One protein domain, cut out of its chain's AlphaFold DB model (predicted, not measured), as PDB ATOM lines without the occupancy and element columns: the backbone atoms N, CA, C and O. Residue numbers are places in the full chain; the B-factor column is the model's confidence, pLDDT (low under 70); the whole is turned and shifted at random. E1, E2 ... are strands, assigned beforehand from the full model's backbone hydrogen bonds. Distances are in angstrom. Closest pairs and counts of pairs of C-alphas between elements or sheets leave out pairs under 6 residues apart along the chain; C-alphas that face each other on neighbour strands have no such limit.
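This is residues 23 to 64 of the 126 residues of the protein "PAN domain protein" of Ancylostoma caninum (UniProt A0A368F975). With little regular structure, this is a small sheet of three short strands, E1 between E2 and E3, and a wide loop, residues 41 to 57, that swings from the end of E2 round to the start of E3. The 42 printed residues, 15 of them in the strands, are all strand by class; the order is E2, E1, E3, all antiparallel. It is only just compact, close to loose, with a radius of gyration of the C-alphas of 10.7 A, and spans 29 by 25 by 15 A.

E1, residues 27 to 31, is 13.5 A long and begins at C-alpha 27 (1.464, -75.933, -14.022). E2, residues 36 to 40, is 13.4 A. E3, residues 58 to 62, is 13.2 A and ends at C-alpha 62 (-2.071, -76.384, -16.282).

E1 and E2 form a hairpin, antiparallel at 160 degrees, with N 29 and O 38 within hydrogen-bond range at 2.8 A. E1 and E3 are antiparallel at 164 degrees, with N 28 and O 61 2.8 A apart. E2 and E3, the edge strands, are apart.

The farthest C-alphas, those of Ser 34 and Asn 47, are 30.5 A apart. The printed part has no cut. The link from E2 to E3 is long. pLDDT is under 70 at residues 23 to 24 and 45 to 52.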
ATOM      1  N   LEU A  23       2.481 -84.140  -6.507       54.88
ATOM      2  CA  LEU A  23       1.093 -83.752  -6.205       54.88
ATOM      3  C   LEU A  23       0.953 -82.229  -5.994       54.88
ATOM      4  O   LEU A  23      -0.145 -81.692  -6.016       54.88
ATOM      5  N   LEU A  24       2.090 -81.554  -5.831       62.75
ATOM      6  CA  LEU A  24       2.285 -80.123  -5.717       62.75
ATOM      7  C   LEU A  24       2.327 -79.372  -7.057       62.75
ATOM      8  O   LEU A  24       2.229 -78.161  -7.020       62.75
ATOM      9  N   CYS A  25       2.493 -80.014  -8.218       74.44
ATOM     10  CA  CYS A  25       2.597 -79.331  -9.511       74.44
ATOM     11  C   CYS A  25       1.214 -78.920 -10.030       74.44
ATOM     12  O   CYS A  25       0.385 -79.775 -10.357       74.44
ATOM     13  N   ARG A  26       0.994 -77.611 -10.172       79.56
ATOM     14  CA  ARG A  26      -0.227 -77.043 -10.757       79.56
ATOM     15  C   ARG A  26      -0.042 -76.580 -12.197       79.56
ATOM     16  O   ARG A  26      -1.021 -76.543 -12.936       79.56
ATOM     17  N   SER A  27       1.188 -76.295 -12.630       80.69
ATOM     18  CA  SER A  27       1.464 -75.933 -14.022       80.69
ATOM     19  C   SER A  27       2.856 -76.335 -14.500       80.69
ATOM     20  O   SER A  27       3.750 -76.623 -13.705       80.69
ATOM     21  N   ALA A  28       3.048 -76.355 -15.816       83.88
ATOM     22  CA  ALA A  28       4.344 -76.551 -16.441       83.88
ATOM     23  C   ALA A  28       4.542 -75.623 -17.647       83.88
ATOM     24  O   ALA A  28       3.594 -75.188 -18.303       83.88
ATOM     25  N   GLN A  29       5.804 -75.322 -17.938       85.00
ATOM     26  CA  GLN A  29       6.242 -74.542 -19.089       85.00
ATOM     27  C   GLN A  29       7.249 -75.344 -19.901       85.00
ATOM     28  O   GLN A  29       8.298 -75.729 -19.390       85.00
ATOM     29  N   TYR A  30       6.961 -75.540 -21.182       83.56
ATOM     30  CA  TYR A  30       7.883 -76.149 -22.128       83.56
ATOM     31  C   TYR A  30       8.516 -75.083 -23.020       83.56
ATOM     32  O   TYR A  30       7.833 -74.456 -23.832       83.56
ATOM     33  N   ASN A  31       9.826 -74.878 -22.888       84.69
ATOM     34  CA  ASN A  31      10.593 -73.986 -23.748       84.69
ATOM     35  C   ASN A  31      11.044 -74.737 -25.007       84.69
ATOM     36  O   ASN A  31      11.859 -75.655 -24.938       84.69
ATOM     37  N   ARG A  32      10.543 -74.307 -26.168       86.38
ATOM     38  CA  ARG A  32      10.785 -74.942 -27.471       86.38
ATOM     39  C   ARG A  32      12.224 -74.780 -27.961       86.38
ATOM     40  O   ARG A  32      12.698 -75.634 -28.696       86.38
ATOM     41  N   GLN A  33      12.916 -73.707 -27.573       90.88
ATOM     42  CA  GLN A  33      14.294 -73.450 -28.005       90.88
ATOM     43  C   GLN A  33      15.285 -74.352 -27.272       90.88
ATOM     44  O   GLN A  33      16.190 -74.908 -27.882       90.88
ATOM     45  N   SER A  34      15.106 -74.507 -25.959       90.19
ATOM     46  CA  SER A  34      15.984 -75.348 -25.137       90.19
ATOM     47  C   SER A  34      15.496 -76.789 -24.999       90.19
ATOM     48  O   SER A  34      16.227 -77.616 -24.460       90.19
ATOM     49  N   SER A  35      14.282 -77.094 -25.472       84.44
ATOM     50  CA  SER A  35      13.595 -78.381 -25.280       84.44
ATOM     51  C   SER A  35      13.503 -78.797 -23.804       84.44
ATOM     52  O   SER A  35      13.612 -79.974 -23.462       84.44
ATOM     53  N   LYS A  36      13.328 -77.820 -22.901       85.06
ATOM     54  CA  LYS A  36      13.248 -78.037 -21.445       85.06
ATOM     55  C   LYS A  36      11.835 -77.807 -20.923       85.06
ATOM     56  O   LYS A  36      11.176 -76.846 -21.316       85.06
ATOM     57  N   CYS A  37      11.413 -78.666 -19.997       80.31
ATOM     58  CA  CYS A  37      10.170 -78.529 -19.245       80.31
ATOM     59  C   CYS A  37      10.471 -78.085 -17.807       80.31
ATOM     60  O   CYS A  37      11.292 -78.708 -17.132       80.31
ATOM     61  N   SER A  38       9.801 -77.030 -17.351       82.31
ATOM     62  CA  SER A  38       9.849 -76.526 -15.977       82.31
ATOM     63  C   SER A  38       8.480 -76.699 -15.328       82.31
ATOM     64  O   SER A  38       7.479 -76.301 -15.918       82.31
ATOM     65  N   VAL A  39       8.432 -77.273 -14.128       82.94
ATOM     66  CA  VAL A  39       7.197 -77.528 -13.366       82.94
ATOM     67  C   VAL A  39       7.077 -76.560 -12.192       82.94
ATOM     68  O   VAL A  39       8.083 -76.228 -11.564       82.94
ATOM     69  N   PHE A  40       5.859 -76.117 -11.886       79.50
ATOM     70  CA  PHE A  40       5.592 -75.091 -10.878       79.50
ATOM     71  C   PHE A  40       4.418 -75.475  -9.969       79.50
ATOM     72  O   PHE A  40       3.467 -76.123 -10.426       79.50
ATOM     73  N   PRO A  41       4.453 -75.060  -8.688       78.44
ATOM     74  CA  PRO A  41       3.382 -75.351  -7.748       78.44
ATOM     75  C   PRO A  41       2.165 -74.433  -7.876       78.44
ATOM     76  O   PRO A  41       1.108 -74.738  -7.335       78.44
ATOM     77  N   ASP A  42       2.292 -73.347  -8.631       78.19
ATOM     78  CA  ASP A  42       1.238 -72.366  -8.859       78.19
ATOM     79  C   ASP A  42       0.714 -72.427 -10.298       78.19
ATOM     80  O   ASP A  42       1.351 -72.988 -11.195       78.19
ATOM     81  N   ALA A  43      -0.472 -71.859 -10.510       77.56
ATOM     82  CA  ALA A  43      -1.154 -71.761 -11.800       77.56
ATOM     83  C   ALA A  43      -1.427 -70.285 -12.124       77.56
ATOM     84  O   ALA A  43      -1.455 -69.457 -11.209       77.56
ATOM     85  N   LEU A  44      -1.624 -69.939 -13.397       74.88
ATOM     86  CA  LEU A  44      -1.938 -68.564 -13.769       74.88
ATOM     87  C   LEU A  44      -3.286 -68.183 -13.160       74.88
ATOM     88  O   LEU A  44      -4.301 -68.843 -13.377       74.88
ATOM     89  N   ASN A  45      -3.297 -67.088 -12.407       67.19
ATOM     90  CA  ASN A  45      -4.517 -66.558 -11.821       67.19
ATOM     91  C   ASN A  45      -5.037 -65.416 -12.705       67.19
ATOM     92  O   ASN A  45      -4.393 -64.365 -12.739       67.19
ATOM     93  N   PRO A  46      -6.191 -65.574 -13.382       58.53
ATOM     94  CA  PRO A  46      -6.762 -64.508 -14.206       58.53
ATOM     95  C   PRO A  46      -7.135 -63.259 -13.390       58.53
ATOM     96  O   PRO A  46      -7.188 -62.169 -13.950       58.53
ATOM     97  N   ASN A  47      -7.330 -63.409 -12.077       57.34
ATOM     98  CA  ASN A  47      -7.742 -62.355 -11.147       57.34
ATOM     99  C   ASN A  47      -6.622 -61.956 -10.160       57.34
ATOM    100  O   ASN A  47      -6.904 -61.360  -9.123       57.34
ATOM    101  N   GLY A  48      -5.361 -62.338 -10.413       60.00
ATOM    102  CA  GLY A  48      -4.269 -62.204  -9.438       60.00
ATOM    103  C   GLY A  48      -2.920 -61.765 -10.016       60.00
ATOM    104  O   GLY A  48      -2.813 -61.354 -11.164       60.00
ATOM    105  N   TYR A  49      -1.860 -61.872  -9.204       53.75
ATOM    106  CA  TYR A  49      -0.511 -61.334  -9.477       53.75
ATOM    107  C   TYR A  49       0.318 -62.123 -10.519       53.75
ATOM    108  O   TYR A  49       1.524 -61.920 -10.647       53.75
ATOM    109  N   LEU A  50      -0.307 -63.045 -11.255       60.03
ATOM    110  CA  LEU A  50       0.338 -63.936 -12.222       60.03
ATOM    111  C   LEU A  50      -0.175 -63.623 -13.630       60.03
ATOM    112  O   LEU A  50      -0.919 -64.397 -14.229       60.03
ATOM    113  N   GLU A  51       0.212 -62.451 -14.132       63.97
ATOM    114  CA  GLU A  51      -0.174 -61.972 -15.457       63.97
ATOM    115  C   GLU A  51       0.398 -62.878 -16.560       63.97
ATOM    116  O   GLU A  51       1.607 -63.131 -16.633       63.97
ATOM    117  N   TYR A  52      -0.473 -63.356 -17.451       67.12
ATOM    118  CA  TYR A  52      -0.055 -64.127 -18.614       67.12
ATOM    119  C   TYR A  52       0.645 -63.220 -19.629       67.12
ATOM    120  O   TYR A  52       0.033 -62.324 -20.202       67.12
ATOM    121  N   LYS A  53       1.925 -63.491 -19.901       72.38
ATOM    122  CA  LYS A  53       2.670 -62.862 -20.999       72.38
ATOM    123  C   LYS A  53       2.847 -63.874 -22.132       72.38
ATOM    124  O   LYS A  53       3.636 -64.810 -21.970       72.38
ATOM    125  N   PRO A  54       2.135 -63.722 -23.265       72.19
ATOM    126  CA  PRO A  54       2.243 -64.648 -24.384       72.19
ATOM    127  C   PRO A  54       3.693 -64.768 -24.868       72.19
ATOM    128  O   PRO A  54       4.344 -63.768 -25.166       72.19
ATOM    129  N   ASN A  55       4.194 -65.996 -24.987       79.56
ATOM    130  CA  ASN A  55       5.522 -66.272 -25.527       79.56
ATOM    131  C   ASN A  55       5.439 -67.440 -26.514       79.56
ATOM    132  O   ASN A  55       5.170 -68.571 -26.128       79.56
ATOM    133  N   SER A  56       5.697 -67.182 -27.797       83.81
ATOM    134  CA  SER A  56       5.617 -68.199 -28.859       83.81
ATOM    135  C   SER A  56       6.638 -69.336 -28.712       83.81
ATOM    136  O   SER A  56       6.454 -70.414 -29.284       83.81
ATOM    137  N   ASN A  57       7.695 -69.121 -27.927       85.12
ATOM    138  CA  ASN A  57       8.721 -70.114 -27.631       85.12
ATOM    139  C   ASN A  57       8.425 -70.922 -26.363       85.12
ATOM    140  O   ASN A  57       9.163 -71.864 -26.083       85.12
ATOM    141  N   VAL A  58       7.382 -70.580 -25.600       82.44
ATOM    142  CA  VAL A  58       7.022 -71.270 -24.356       82.44
ATOM    143  C   VAL A  58       5.583 -71.768 -24.439       82.44
ATOM    144  O   VAL A  58       4.646 -70.995 -24.605       82.44
ATOM    145  N   LEU A  59       5.397 -73.079 -24.303       81.75
ATOM    146  CA  LEU A  59       4.075 -73.683 -24.162       81.75
ATOM    147  C   LEU A  59       3.744 -73.798 -22.677       81.75
ATOM    148  O   LEU A  59       4.455 -74.477 -21.940       81.75
ATOM    149  N   TYR A  60       2.673 -73.135 -22.253       78.75
ATOM    150  CA  TYR A  60       2.154 -73.216 -20.892       78.75
ATOM    151  C   TYR A  60       1.037 -74.259 -20.800       78.75
ATOM    152  O   TYR A  60       0.185 -74.331 -21.688       78.75
ATOM    153  N   MET A  61       1.052 -75.058 -19.737       77.88
ATOM    154  CA  MET A  61       0.071 -76.108 -19.466       77.88
ATOM    155  C   MET A  61      -0.278 -76.135 -17.975       77.88
ATOM    156  O   MET A  61       0.599 -75.979 -17.128       77.88
ATOM    157  N   GLU A  62      -1.554 -76.338 -17.656       75.94
ATOM    158  CA  GLU A  62      -2.071 -76.384 -16.282       75.94
ATOM    159  C   GLU A  62      -2.664 -77.759 -15.994       75.94
ATOM    160  O   GLU A  62      -3.244 -78.397 -16.875       75.94
ATOM    161  N   LYS A  63      -2.529 -78.212 -14.746       73.56
ATOM    162  CA  LYS A  63      -3.221 -79.401 -14.262       73.56
ATOM    163  C   LYS A  63      -4.608 -78.989 -13.775       73.56
ATOM    164  O   LYS A  63      -4.730 -78.263 -12.792       73.56
ATOM    165  N   LEU A  64      -5.635 -79.494 -14.446       71.50
ATOM    166  CA  LEU A  64      -7.032 -79.356 -14.046       71.50
ATOM    167  C   LEU A  64      -7.546 -80.720 -13.591       71.50
ATOM    168  O   LEU A  64      -7.331 -81.726 -14.265       71.50
TER     169      LEU A  64